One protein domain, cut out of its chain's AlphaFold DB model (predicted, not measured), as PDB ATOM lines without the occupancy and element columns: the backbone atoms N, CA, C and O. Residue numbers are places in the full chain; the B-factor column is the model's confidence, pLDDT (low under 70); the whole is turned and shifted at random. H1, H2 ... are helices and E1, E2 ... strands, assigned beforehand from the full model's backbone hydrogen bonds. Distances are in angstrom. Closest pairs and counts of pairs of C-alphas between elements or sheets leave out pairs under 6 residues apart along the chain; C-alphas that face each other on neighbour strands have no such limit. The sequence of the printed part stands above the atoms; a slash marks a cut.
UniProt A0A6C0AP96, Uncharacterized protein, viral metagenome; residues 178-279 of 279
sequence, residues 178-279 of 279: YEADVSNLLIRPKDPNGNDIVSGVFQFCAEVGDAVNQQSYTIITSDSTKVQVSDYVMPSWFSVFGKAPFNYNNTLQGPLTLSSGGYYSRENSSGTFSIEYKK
ATOM      1  N   TYR A 178     -68.522  13.124  41.954       89.88
ATOM      2  CA  TYR A 178     -67.256  12.401  41.857       89.88
ATOM      3  C   TYR A 178     -66.426  12.635  43.104       89.88
ATOM      4  O   TYR A 178     -66.148  13.775  43.469       89.88
ATOM      5  N   GLU A 179     -66.029  11.553  43.758       90.25
ATOM      6  CA  GLU A 179     -65.141  11.620  44.908       90.25
ATOM      7  C   GLU A 179     -63.680  11.694  44.450       90.25
ATOM      8  O   GLU A 179     -63.242  10.904  43.614       90.25
ATOM      9  N   ALA A 180     -62.917  12.626  45.015       86.25
ATOM     10  CA  ALA A 180     -61.487  12.736  44.779       86.25
ATOM     11  C   ALA A 180     -60.736  13.085  46.069       86.25
ATOM     12  O   ALA A 180     -61.103  14.009  46.801       86.25
ATOM     13  N   ASP A 181     -59.647  12.356  46.319       87.75
ATOM     14  CA  ASP A 181     -58.661  12.707  47.339       87.75
ATOM     15  C   ASP A 181     -57.671  13.722  46.761       87.75
ATOM     16  O   ASP A 181     -56.799  13.395  45.947       87.75
ATOM     17  N   VAL A 182     -57.801  14.976  47.194       84.12
ATOM     18  CA  VAL A 182     -57.010  16.090  46.656       84.12
ATOM     19  C   VAL A 182     -55.561  16.086  47.148       84.12
ATOM     20  O   VAL A 182     -54.745  16.861  46.648       84.12
ATOM     21  N   SER A 183     -55.204  15.197  48.084       83.81
ATOM     22  CA  SER A 183     -53.851  15.100  48.655       83.81
ATOM     23  C   SER A 183     -52.778  14.811  47.596       83.81
ATOM     24  O   SER A 183     -51.621  15.205  47.761       83.81
ATOM     25  N   ASN A 184     -53.163  14.163  46.489       76.75
ATOM     26  CA  ASN A 184     -52.268  13.748  45.406       76.75
ATOM     27  C   ASN A 184     -52.349  14.632  44.150       76.75
ATOM     28  O   ASN A 184     -51.734  14.307  43.134       76.75
ATOM     29  N   LEU A 185     -53.091  15.741  44.190       76.94
ATOM     30  CA  LEU A 185     -53.193  16.627  43.034       76.94
ATOM     31  C   LEU A 185     -51.901  17.422  42.814       76.94
ATOM     32  O   LEU A 185     -51.356  18.037  43.736       76.94
ATOM     33  N   LEU A 186     -51.455  17.458  41.555       71.56
ATOM     34  CA  LEU A 186     -50.335  18.298  41.110       71.56
ATOM     35  C   LEU A 186     -50.668  19.793  41.208       71.56
ATOM     36  O   LEU A 186     -49.797  20.599  41.528       71.56
ATOM     37  N   ILE A 187     -51.926  20.155  40.946       71.69
ATOM     38  CA  ILE A 187     -52.456  21.512  41.094       71.69
ATOM     39  C   ILE A 187     -53.533  21.455  42.166       71.69
ATOM     40  O   ILE A 187     -54.532  20.754  42.009       71.69
ATOM     41  N   ARG A 188     -53.302  22.160  43.273       75.44
ATOM     42  CA  ARG A 188     -54.169  22.079  44.443       75.44
ATOM     43  C   ARG A 188     -55.326  23.071  44.335       75.44
ATOM     44  O   ARG A 188     -55.099  24.221  43.948       75.44
ATOM     45  N   PRO A 189     -56.540  22.647  44.711       70.69
ATOM     46  CA  PRO A 189     -57.649  23.561  44.911       70.69
ATOM     47  C   PRO A 189     -57.309  24.596  45.983       70.69
ATOM     48  O   PRO A 189     -56.547  24.300  46.908       70.69
ATOM     49  N   LYS A 190     -57.894  25.788  45.899       73.12
ATOM     50  CA  LYS A 190     -57.707  26.841  46.902       73.12
ATOM     51  C   LYS A 190     -58.871  26.892  47.898       73.12
ATOM     52  O   LYS A 190     -60.023  26.596  47.567       73.12
ATOM     53  N   ASP A 191     -58.574  27.262  49.142       71.62
ATOM     54  CA  ASP A 191     -59.567  27.648  50.146       71.62
ATOM     55  C   ASP A 191     -60.071  29.091  49.887       71.62
ATOM     56  O   ASP A 191     -59.506  29.805  49.050       71.62
ATOM     57  N   PRO A 192     -61.114  29.574  50.594       64.56
ATOM     58  CA  PRO A 192     -61.611  30.946  50.428       64.56
ATOM     59  C   PRO A 192     -60.586  32.056  50.717       64.56
ATOM     60  O   PRO A 192     -60.799  33.198  50.315       64.56
ATOM     61  N   ASN A 193     -59.483  31.744  51.404       72.56
ATOM     62  CA  ASN A 193     -58.387  32.668  51.695       72.56
ATOM     63  C   ASN A 193     -57.250  32.578  50.656       72.56
ATOM     64  O   ASN A 193     -56.257  33.292  50.778       72.56
ATOM     65  N   GLY A 194     -57.375  31.716  49.640       74.25
ATOM     66  CA  GLY A 194     -56.364  31.496  48.606       74.25
ATOM     67  C   GLY A 194     -55.246  30.519  48.993       74.25
ATOM     68  O   GLY A 194     -54.264  30.398  48.253       74.25
ATOM     69  N   ASN A 195     -55.367  29.810  50.118       78.62
ATOM     70  CA  ASN A 195     -54.404  28.784  50.525       78.62
ATOM     71  C   ASN A 195     -54.665  27.476  49.780       78.62
ATOM     72  O   ASN A 195     -55.811  27.146  49.496       78.62
ATOM     73  N   ASP A 196     -53.617  26.701  49.500       81.50
ATOM     74  CA  ASP A 196     -53.793  25.357  48.948       81.50
ATOM     75  C   ASP A 196     -54.517  24.446  49.940       81.50
ATOM     76  O   ASP A 196     -54.119  24.315  51.099       81.50
ATOM     77  N   ILE A 197     -55.537  23.748  49.457       77.06
ATOM     78  CA  ILE A 197     -56.133  22.622  50.161       77.06
ATOM     79  C   ILE A 197     -55.193  21.440  49.965       77.06
ATOM     80  O   ILE A 197     -55.086  20.857  48.889       77.06
ATOM     81  N   VAL A 198     -54.442  21.136  51.019       75.25
ATOM     82  CA  VAL A 198     -53.320  20.191  50.964       75.25
ATOM     83  C   VAL A 198     -53.708  18.736  51.207       75.25
ATOM     84  O   VAL A 198     -52.887  17.854  50.963       75.25
ATOM     85  N   SER A 199     -54.921  18.488  51.698       81.88
ATOM     86  CA  SER A 199     -55.429  17.150  51.992       81.88
ATOM     87  C   SER A 199     -56.946  17.150  52.134       81.88
ATOM     88  O   SER A 199     -57.514  18.127  52.627       81.88
ATOM     89  N   GLY A 200     -57.581  16.031  51.798       83.50
ATOM     90  CA  GLY A 200     -58.998  15.800  52.065       83.50
ATOM     91  C   GLY A 200     -59.691  15.057  50.933       83.50
ATOM     92  O   GLY A 200     -59.270  15.110  49.781       83.50
ATOM     93  N   VAL A 201     -60.784  14.389  51.281       86.38
ATOM     94  CA  VAL A 201     -61.689  13.776  50.312       86.38
ATOM     95  C   VAL A 201     -62.838  14.743  50.068       86.38
ATOM     96  O   VAL A 201     -63.486  15.197  51.020       86.38
ATOM     97  N   PHE A 202     -63.057  15.076  48.802       88.69
ATOM     98  CA  PHE A 202     -64.123  15.965  48.358       88.69
ATOM     99  C   PHE A 202     -64.995  15.268  47.326       88.69
ATOM    100  O   PHE A 202     -64.517  14.435  46.561       88.69
ATOM    101  N   GLN A 203     -66.263  15.654  47.293       90.88
ATOM    102  CA  GLN A 203     -67.228  15.255  46.282       90.88
ATOM    103  C   GLN A 203     -67.489  16.443  45.360       90.88
ATOM    104  O   GLN A 203     -67.839  17.517  45.840       90.88
ATOM    105  N   PHE A 204     -67.292  16.272  44.058       91.06
ATOM    106  CA  PHE A 204     -67.443  17.312  43.040       91.06
ATOM    107  C   PHE A 204     -68.701  17.056  42.222       91.06
ATOM    108  O   PHE A 204     -68.905  15.928  41.770       91.06
ATOM    109  N   CYS A 205     -69.525  18.081  42.006       92.56
ATOM    110  CA  CYS A 205     -70.693  17.946  41.135       92.56
ATOM    111  C   CYS A 205     -70.262  17.621  39.702       92.56
ATOM    112  O   CYS A 205     -69.290  18.181  39.195       92.56
ATOM    113  N   ALA A 206     -70.990  16.720  39.047       93.81
ATOM    114  CA  ALA A 206     -70.737  16.310  37.670       93.81
ATOM    115  C   ALA A 206     -71.259  17.327  36.632       93.81
ATOM    116  O   ALA A 206     -71.870  16.933  35.639       93.81
ATOM    117  N   GLU A 207     -71.008  18.615  36.869       94.00
ATOM    118  CA  GLU A 207     -71.344  19.727  35.972       94.00
ATOM    119  C   GLU A 207     -70.219  19.887  34.943       94.00
ATOM    120  O   GLU A 207     -69.140  20.424  35.216       94.00
ATOM    121  N   VAL A 208     -70.411  19.283  33.771       97.75
ATOM    122  CA  VAL A 208     -69.346  19.103  32.777       97.75
ATOM    123  C   VAL A 208     -68.965  20.388  32.043       97.75
ATOM    124  O   VAL A 208     -67.901  20.436  31.418       97.75
ATOM    125  N   GLY A 209     -69.803  21.424  32.096       97.44
ATOM    126  CA  GLY A 209     -69.544  22.718  31.479       97.44
ATOM    127  C   GLY A 209     -68.919  23.729  32.442       97.44
ATOM    128  O   GLY A 209     -68.164  24.598  32.000       97.44
ATOM    129  N   ASP A 210     -69.185  23.614  33.743       96.44
ATOM    130  CA  ASP A 210     -68.815  24.596  34.773       96.44
ATOM    131  C   ASP A 210     -67.317  24.946  34.802       96.44
ATOM    132  O   ASP A 210     -66.927  26.123  34.752       96.44
ATOM    133  N   ALA A 211     -66.434  23.944  34.805       96.56
ATOM    134  CA  ALA A 211     -64.985  24.168  34.906       96.56
ATOM    135  C   ALA A 211     -64.395  24.905  33.686       96.56
ATOM    136  O   ALA A 211     -63.317  25.522  33.743       96.56
ATOM    137  N   VAL A 212     -65.130  24.867  32.576       96.75
ATOM    138  CA  VAL A 212     -64.792  25.474  31.290       96.75
ATOM    139  C   VAL A 212     -65.843  26.483  30.827       96.75
ATOM    140  O   VAL A 212     -65.910  26.790  29.643       96.75
ATOM    141  N   ASN A 213     -66.613  27.066  31.753       93.62
ATOM    142  CA  ASN A 213     -67.808  27.868  31.464       93.62
ATOM    143  C   ASN A 213     -67.605  29.000  30.437       93.62
ATOM    144  O   ASN A 213     -68.514  29.316  29.672       93.62
ATOM    145  N   GLN A 214     -66.431  29.638  30.370       91.38
ATOM    146  CA  GLN A 214     -66.155  30.678  29.360       91.38
ATOM    147  C   GLN A 214     -65.533  30.148  28.062       91.38
ATOM    148  O   GLN A 214     -65.479  30.873  27.068       91.38
ATOM    149  N   GLN A 215     -65.086  28.898  28.045       94.12
ATOM    150  CA  GLN A 215     -64.496  28.274  26.872       94.12
ATOM    151  C   GLN A 215     -65.583  27.797  25.913       94.12
ATOM    152  O   GLN A 215     -66.710  27.461  26.280       94.12
ATOM    153  N   SER A 216     -65.244  27.822  24.634       95.12
ATOM    154  CA  SER A 216     -66.152  27.456  23.558       95.12
ATOM    155  C   SER A 216     -65.361  27.105  22.315       95.12
ATOM    156  O   SER A 216     -64.180  27.435  22.201       95.12
ATOM    157  N   TYR A 217     -66.025  26.467  21.366       95.88
ATOM    158  CA  TYR A 217     -65.480  26.241  20.036       95.88
ATOM    159  C   TYR A 217     -66.573  26.411  18.983       95.88
ATOM    160  O   TYR A 217     -67.747  26.608  19.298       95.88
ATOM    161  N   THR A 218     -66.164  26.424  17.716       96.06
ATOM    162  CA  THR A 218     -67.074  26.638  16.586       96.06
ATOM    163  C   THR A 218     -67.368  25.323  15.890       96.06
ATOM    164  O   THR A 218     -66.442  24.600  15.527       96.06
ATOM    165  N   ILE A 219     -68.643  25.068  15.629       96.69
ATOM    166  CA  ILE A 219     -69.113  24.063  14.680       96.69
ATOM    167  C   ILE A 219     -69.590  24.782  13.419       96.69
ATOM    168  O   ILE A 219     -70.190  25.856  13.486       96.69
ATOM    169  N   ILE A 220     -69.277  24.196  12.266       97.00
ATOM    170  CA  ILE A 220     -69.742  24.657  10.958       97.00
ATOM    171  C   ILE A 220     -70.851  23.706  10.514       97.00
ATOM    172  O   ILE A 220     -70.600  22.510  10.366       97.00
ATOM    173  N   THR A 221     -72.063  24.224  10.341       97.00
ATOM    174  CA  THR A 221     -73.212  23.458   9.838       97.00
ATOM    175  C   THR A 221     -73.092  23.202   8.335       97.00
ATOM    176  O   THR A 221     -72.230  23.757   7.648       97.00
ATOM    177  N   SER A 222     -73.957  22.338   7.804       97.12
ATOM    178  CA  SER A 222     -73.971  21.939   6.392       97.12
ATOM    179  C   SER A 222     -74.165  23.109   5.419       97.12
ATOM    180  O   SER A 222     -73.639  23.078   4.306       97.12
ATOM    181  N   ASP A 223     -74.843  24.174   5.847       95.06
ATOM    182  CA  ASP A 223     -75.016  25.430   5.107       95.06
ATOM    183  C   ASP A 223     -73.857  26.432   5.302       95.06
ATOM    184  O   ASP A 223     -73.936  27.576   4.862       95.06
ATOM    185  N   SER A 224     -72.755  26.003   5.929       95.25
ATOM    186  CA  SER A 224     -71.593  26.825   6.301       95.25
ATOM    187  C   SER A 224     -71.852  27.889   7.378       95.25
ATOM    188  O   SER A 224     -71.000  28.763   7.589       95.25
ATOM    189  N   THR A 225     -72.975  27.822   8.098       93.50
ATOM    190  CA  THR A 225     -73.225  28.702   9.243       93.50
ATOM    191  C   THR A 225     -72.313  28.339  10.422       93.50
ATOM    192  O   THR A 225     -72.073  27.175  10.739       93.50
ATOM    193  N   LYS A 226     -71.753  29.361  11.081       94.06
ATOM    194  CA  LYS A 226     -70.932  29.194  12.288       94.06
ATOM    195  C   LYS A 226     -71.819  29.184  13.523       94.06
ATOM    196  O   LYS A 226     -72.543  30.150  13.755       94.06
ATOM    197  N   VAL A 227     -71.685  28.149  14.342       95.12
ATOM    198  CA  VAL A 227     -72.362  28.035  15.635       95.12
ATOM    199  C   VAL A 227     -71.323  27.835  16.731       95.12
ATOM    200  O   VAL A 227     -70.462  26.965  16.631       95.12
ATOM    201  N   GLN A 228     -71.377  28.657  17.774       94.62
ATOM    202  CA  GLN A 228     -70.573  28.500  18.974       94.62
ATOM    203  C   GLN A 228     -71.257  27.503  19.910       94.62
ATOM    204  O   GLN A 228     -72.434  27.644  20.233       94.62
ATOM    205  N   VAL A 229     -70.494  26.529  20.384       97.12
ATOM    206  CA  VAL A 229     -70.915  25.552  21.393       97.12
ATOM    207  C   VAL A 229     -69.970  25.619  22.593       97.12
ATOM    208  O   VAL A 229     -68.851  26.132  22.470       97.12
ATOM    209  N   SER A 230     -70.420  25.180  23.769       97.19
ATOM    210  CA  SER A 230     -69.572  25.179  24.961       97.19
ATOM    211  C   SER A 230     -68.468  24.134  24.831       97.19
ATOM    212  O   SER A 230     -68.644  23.091  24.205       97.19
ATOM    213  N   ASP A 231     -67.323  24.412  25.445       98.12
ATOM    214  CA  ASP A 231     -66.378  23.354  25.800       98.12
ATOM    215  C   ASP A 231     -66.979  22.478  26.920       98.12
ATOM    216  O   ASP A 231     -67.999  22.840  27.514       98.12
ATOM    217  N   TYR A 232     -66.354  21.342  27.216       98.69
ATOM    218  CA  TYR A 232     -66.735  20.474  28.333       98.69
ATOM    219  C   TYR A 232     -65.528  19.709  28.871       98.69
ATOM    220  O   TYR A 232     -64.565  19.441  28.146       98.69
ATOM    221  N   VAL A 233     -65.573  19.344  30.151       98.56
ATOM    222  CA  VAL A 233     -64.550  18.486  30.753       98.56
ATOM    223  C   VAL A 233     -64.743  17.018  30.376       98.56
ATOM    224  O   VAL A 233     -65.860  16.534  30.190       98.56
ATOM    225  N   MET A 234     -63.626  16.305  30.271       97.88
ATOM    226  CA  MET A 234     -63.581  14.865  30.015       97.88
ATOM    227  C   MET A 234     -63.732  14.077  31.323       97.88
ATOM    228  O   MET A 234     -63.415  14.615  32.387       97.88
ATOM    229  N   PRO A 235     -64.092  12.777  31.290       96.56
ATOM    230  CA  PRO A 235     -64.078  11.936  32.492       96.56
ATOM    231  C   PRO A 235     -62.736  11.958  33.247       96.56
ATOM    232  O   PRO A 235     -62.699  11.935  34.476       96.56
ATOM    233  N   SER A 236     -61.619  12.081  32.519       95.25
ATOM    234  CA  SER A 236     -60.266  12.221  33.077       95.25
ATOM    235  C   SER A 236     -60.096  13.443  33.991       95.25
ATOM    236  O   SER A 236     -59.227  13.421  34.859       95.25
ATOM    237  N   TRP A 237     -60.913  14.492  33.845       95.25
ATOM    238  CA  TRP A 237     -60.878  15.677  34.703       95.25
ATOM    239  C   TRP A 237     -61.291  15.373  36.142       95.25
ATOM    240  O   TRP A 237     -60.737  15.955  37.072       95.25
ATOM    241  N   PHE A 238     -62.221  14.432  36.318       92.50
ATOM    242  CA  PHE A 238     -62.700  13.986  37.627       92.50
ATOM    243  C   PHE A 238     -61.767  12.959  38.286       92.50
ATOM    244  O   PHE A 238     -61.940  12.630  39.457       92.50
ATOM    245  N   SER A 239     -60.767  12.447  37.562       89.75
ATOM    246  CA  SER A 239     -59.816  11.461  38.075       89.75
ATOM    247  C   SER A 239     -58.489  12.116  38.438       89.75
ATOM    248  O   SER A 239     -57.791  12.636  37.574       89.75
ATOM    249  N   VAL A 240     -58.064  12.016  39.700       86.25
ATOM    250  CA  VAL A 240     -56.774  12.578  40.160       86.25
ATOM    251  C   VAL A 240     -55.550  11.971  39.456       86.25
ATOM    252  O   VAL A 240     -54.480  12.575  39.446       86.25
ATOM    253  N   PHE A 241     -55.712  10.798  38.836       87.00
ATOM    254  CA  PHE A 241     -54.699  10.123  38.016       87.00
ATOM    255  C   PHE A 241     -55.031  10.152  36.519       87.00
ATOM    256  O   PHE A 241     -54.390   9.460  35.721       87.00
ATOM    257  N   GLY A 242     -56.048  10.926  36.139       87.69
ATOM    258  CA  GLY A 242     -56.467  11.110  34.764       87.69
ATOM    259  C   GLY A 242     -55.322  11.626  33.901       87.69
ATOM    260  O   GLY A 242     -54.449  12.373  34.347       87.69
ATOM    261  N   LYS A 243     -55.324  11.210  32.639       92.38
ATOM    262  CA  LYS A 243     -54.403  11.713  31.620       92.38
ATOM    263  C   LYS A 243     -55.170  12.604  30.656       92.38
ATOM    264  O   LYS A 243     -56.366  12.409  30.454       92.38
ATOM    265  N   ALA A 244     -54.456  13.556  30.066       92.50
ATOM    266  CA  ALA A 244     -55.004  14.430  29.043       92.50
ATOM    267  C   ALA A 244     -55.615  13.620  27.872       92.50
ATOM    268  O   ALA A 244     -55.118  12.529  27.568       92.50
ATOM    269  N   PRO A 245     -56.637  14.166  27.191       97.56
ATOM    270  CA  PRO A 245     -57.219  15.496  27.413       97.56
ATOM    271  C   PRO A 245     -58.093  15.560  28.673       97.56
ATOM    272  O   PRO A 245     -58.728  14.572  29.017       97.56
ATOM    273  N   PHE A 246     -58.117  16.710  29.359       97.00
ATOM    274  CA  PHE A 246     -58.986  16.968  30.528       97.00
ATOM    275  C   PHE A 246     -60.251  17.765  30.167       97.00
ATOM    276  O   PHE A 246     -61.212  17.802  30.923       97.00
ATOM    277  N   ASN A 247     -60.270  18.387  28.996       98.44
ATOM    278  CA  ASN A 247     -61.440  18.990  28.368       98.44
ATOM    279  C   ASN A 247     -61.339  18.794  26.857       98.44
ATOM    280  O   ASN A 247     -60.249  18.517  26.353       98.44
ATOM    281  N   TYR A 248     -62.444  18.974  26.143       98.50
ATOM    282  CA  TYR A 248     -62.512  18.734  24.703       98.50
ATOM    283  C   TYR A 248     -61.487  19.543  23.904       98.50
ATOM    284  O   TYR A 248     -60.751  18.986  23.089       98.50
ATOM    285  N   ASN A 249     -61.332  20.834  24.206       97.75
ATOM    286  CA  ASN A 249     -60.316  21.664  23.544       97.75
ATOM    287  C   ASN A 249     -58.879  21.437  24.052       97.75
ATOM    288  O   ASN A 249     -57.957  22.111  23.591       97.75
ATOM    289  N   ASN A 250     -58.670  20.521  25.006       97.75
ATOM    290  CA  ASN A 250     -57.370  20.177  25.586       97.75
ATOM    291  C   ASN A 250     -56.571  21.400  26.095       97.75
ATOM    292  O   ASN A 250     -55.369  21.533  25.861       97.75
ATOM    293  N   THR A 251     -57.256  22.328  26.765       96.06
ATOM    294  CA  THR A 251     -56.670  23.565  27.314       96.06
ATOM    295  C   THR A 251     -56.368  23.463  28.810       96.06
ATOM    296  O   THR A 251     -55.449  24.125  29.307       96.06
ATOM    297  N   LEU A 252     -57.105  22.622  29.538       95.38
ATOM    298  CA  LEU A 252     -56.862  22.326  30.943       95.38
ATOM    299  C   LEU A 252     -55.607  21.464  31.106       95.38
ATOM    300  O   LEU A 252     -55.349  20.551  30.327       95.38
ATOM    301  N   GLN A 253     -54.819  21.763  32.138       94.25
ATOM    302  CA  GLN A 253     -53.493  21.164  32.342       94.25
ATOM    303  C   GLN A 253     -53.506  19.971  33.305       94.25
ATOM    304  O   GLN A 253     -52.498  19.283  33.452       94.25
ATOM    305  N   GLY A 254     -54.624  19.740  33.993       92.50
ATOM    306  CA  GLY A 254     -54.726  18.706  35.011       92.50
ATOM    307  C   GLY A 254     -56.162  18.435  35.445       92.50
ATOM    308  O   GLY A 254     -57.064  19.225  35.130       92.50
ATOM    309  N   PRO A 255     -56.367  17.352  36.208       92.00
ATOM    310  CA  PRO A 255     -57.654  17.062  36.812       92.00
ATOM    311  C   PRO A 255     -58.046  18.157  37.801       92.00
ATOM    312  O   PRO A 255     -57.181  18.761  38.442       92.00
ATOM    313  N   LEU A 256     -59.348  18.416  37.904       91.88
ATOM    314  CA  LEU A 256     -59.933  19.406  38.813       91.88
ATOM    315  C   LEU A 256     -59.369  20.834  38.644       91.88
ATOM    316  O   LEU A 256     -59.451  21.660  39.551       91.88
ATOM    317  N   THR A 257     -58.792  21.151  37.479       93.19
ATOM    318  CA  THR A 257     -58.321  22.508  37.158       93.19
ATOM    319  C   THR A 257     -59.401  23.328  36.458       93.19
ATOM    320  O   THR A 257     -60.223  22.793  35.720       93.19
ATOM    321  N   LEU A 258     -59.378  24.645  36.670       94.06
ATOM    322  CA  LEU A 258     -60.334  25.585  36.085       94.06
ATOM    323  C   LEU A 258     -59.714  26.385  34.932       94.06
ATOM    324  O   LEU A 258     -58.554  26.825  34.999       94.06
ATOM    325  N   SER A 259     -60.514  26.643  33.899       94.19
ATOM    326  CA  SER A 259     -60.231  27.688  32.906       94.19
ATOM    327  C   SER A 259     -60.590  29.079  33.459       94.19
ATOM    328  O   SER A 259     -61.174  29.182  34.537       94.19
ATOM    329  N   SER A 260     -60.231  30.165  32.759       90.31
ATOM    330  CA  SER A 260     -60.695  31.514  33.146       90.31
ATOM    331  C   SER A 260     -62.224  31.556  33.157       90.31
ATOM    332  O   SER A 260     -62.850  31.056  32.225       90.31
ATOM    333  N   GLY A 261     -62.810  32.112  34.217       89.31
ATOM    334  CA  GLY A 261     -64.256  32.168  34.437       89.31
ATOM    335  C   GLY A 261     -64.950  30.825  34.673       89.31
ATOM    336  O   GLY A 261     -66.180  30.797  34.761       89.31
ATOM    337  N   GLY A 262     -64.192  29.730  34.756       93.44
ATOM    338  CA  GLY A 262     -64.702  28.433  35.174       93.44
ATOM    339  C   GLY A 262     -64.909  28.371  36.684       93.44
ATOM    340  O   GLY A 262     -64.252  29.084  37.452       93.44
ATOM    341  N   TYR A 263     -65.799  27.486  37.110       93.44
ATOM    342  CA  TYR A 263     -66.033  27.171  38.512       93.44
ATOM    343  C   TYR A 263     -66.352  25.684  38.688       93.44
ATOM    344  O   TYR A 263     -66.455  24.951  37.715       93.44
ATOM    345  N   TYR A 264     -66.435  25.215  39.926       93.56
ATOM    346  CA  TYR A 264     -67.102  23.957  40.255       93.56
ATOM    347  C   TYR A 264     -67.664  24.021  41.667       93.56
ATOM    348  O   TYR A 264     -67.188  24.766  42.534       93.56
ATOM    349  N   SER A 265     -68.652  23.176  41.901       90.56
ATOM    350  CA  SER A 265     -69.225  22.920  43.213       90.56
ATOM    351  C   SER A 265     -68.580  21.694  43.851       90.56
ATOM    352  O   SER A 265     -68.372  20.679  43.182       90.56
ATOM    353  N   ARG A 266     -68.269  21.773  45.148       89.81
ATOM    354  CA  ARG A 266     -67.756  20.635  45.918       89.81
ATOM    355  C   ARG A 266     -68.298  20.578  47.339       89.81
ATOM    356  O   ARG A 266     -68.560  21.608  47.960       89.81
ATOM    357  N   GLU A 267     -68.322  19.377  47.891       87.94
ATOM    358  CA  GLU A 267     -68.672  19.075  49.274       87.94
ATOM    359  C   GLU A 267     -67.508  18.353  49.964       87.94
ATOM    360  O   GLU A 267     -66.849  17.500  49.368       87.94
ATOM    361  N   ASN A 268     -67.199  18.716  51.209       85.00
ATOM    362  CA  ASN A 268     -66.174  18.025  51.999       85.00
ATOM    363  C   ASN A 268     -66.774  16.887  52.852       85.00
ATOM    364  O   ASN A 268     -67.986  16.758  52.988       85.00
ATOM    365  N   SER A 269     -65.930  16.111  53.536       84.25
ATOM    366  CA  SER A 269     -66.373  14.999  54.399       84.25
ATOM    367  C   SER A 269     -67.291  15.391  55.573       84.25
ATOM    368  O   SER A 269     -67.934  14.525  56.166       84.25
ATOM    369  N   SER A 270     -67.343  16.676  55.944       84.56
ATOM    370  CA  SER A 270     -68.274  17.203  56.958       84.56
ATOM    371  C   SER A 270     -69.626  17.641  56.388       84.56
ATOM    372  O   SER A 270     -70.479  18.097  57.143       84.56
ATOM    373  N   GLY A 271     -69.822  17.514  55.076       82.31
ATOM    374  CA  GLY A 271     -71.021  17.952  54.370       82.31
ATOM    375  C   GLY A 271     -71.078  19.459  54.112       82.31
ATOM    376  O   GLY A 271     -72.146  20.037  53.926       82.31
ATOM    377  N   THR A 272     -69.932  20.145  54.171       85.06
ATOM    378  CA  THR A 272     -69.866  21.574  53.853       85.06
ATOM    379  C   THR A 272     -69.711  21.752  52.354       85.06
ATOM    380  O   THR A 272     -68.693  21.351  51.786       85.06
ATOM    381  N   PHE A 273     -70.700  22.400  51.744       85.06
ATOM    382  CA  PHE A 273     -70.697  22.772  50.337       85.06
ATOM    383  C   PHE A 273     -69.925  24.076  50.098       85.06
ATOM    384  O   PHE A 273     -70.009  25.025  50.881       85.06
ATOM    385  N   SER A 274     -69.176  24.138  49.000       85.62
ATOM    386  CA  SER A 274     -68.427  25.318  48.572       85.62
ATOM    387  C   SER A 274     -68.352  25.392  47.049       85.62
ATOM    388  O   SER A 274     -68.333  24.362  46.379       85.62
ATOM    389  N   ILE A 275     -68.266  26.611  46.518       87.69
ATOM    390  CA  ILE A 275     -67.993  26.868  45.101       87.69
ATOM    391  C   ILE A 275     -66.578  27.426  44.994       87.69
ATOM    392  O   ILE A 275     -66.228  28.381  45.692       87.69
ATOM    393  N   GLU A 276     -65.774  26.839  44.116       87.69
ATOM    394  CA  GLU A 276     -64.474  27.379  43.732       87.69
ATOM    395  C   GLU A 276     -64.569  27.958  42.329       87.69
ATOM    396  O   GLU A 276     -65.156  27.343  41.446       87.69
ATOM    397  N   TYR A 277     -64.006  29.146  42.123       87.38
ATOM    398  CA  TYR A 277     -64.074  29.849  40.850       87.38
ATOM    399  C   TYR A 277     -62.719  30.455  40.505       87.38
ATOM    400  O   TYR A 277     -61.974  30.908  41.380       87.38
ATOM    401  N   LYS A 278     -62.410  30.503  39.212       86.69
ATOM    402  CA  LYS A 278     -61.210  31.148  38.688       86.69
ATOM    403  C   LYS A 278     -61.618  32.392  37.918       86.69
ATOM    404  O   LYS A 278     -62.426  32.316  36.999       86.69
ATOM    405  N   LYS A 279     -61.071  33.537  38.321       82.00
ATOM    406  CA  LYS A 279     -61.239  34.799  37.591       82.00
ATOM    407  C   LYS A 279     -60.478  34.722  36.270       82.00
ATOM    408  O   LYS A 279     -59.314  34.270  36.312       82.00
TER     409      LYS A 279
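What this domain is: This is residues 178 to 279 of the 279 residues of an uncharacterized protein of viral metagenome (UniProt A0A6C0AP96). The domain has little regular structure: a loop-rich body with a strongly twisted four-stranded sheet, and a hairpin, E3 and E4, reaching away as an arm that makes the length. The 102 printed residues, 34 in named elements, run E1 E2 E3 E4 H1 E5 E6, mostly strand. The larger sheet, order E1 E2 E5 E6, is antiparallel. The whole is only just compact, close to loose, with radius of gyration 14.9 A and spans of 53 by 24 by 20 A.

How they stand to each other: E1, residues 178 to 181, and E2, 201 to 205, form a hairpin, with N 178 and O 204 within hydrogen-bond range at 2.8 A. Hairpin E3, 216 to 220, and E4, 226 to 230, has N 219 and O 227 at 2.8 A. H1, residues 235 to 238, too short for an O i to N i+4 pair, only grazes the larger sheet. E5, 263 to 268, is antiparallel to E2, with N 203 and O 267 at 2.8 A, and forms a hairpin with E6, 273 to 277, with N 264 and O 276 at 2.9 A.

Where its parts are: E1 begins at C-alpha 178 (-67.256, 12.401, 41.857). E5 measures 16.3 A. E6 ends at C-alpha 277 (-64.074, 29.849, 40.850).

The domain as a whole: The printed part has no cut. Links E1 to E2 and H1 to E5 are long. Residue 192 is under pLDDT 70.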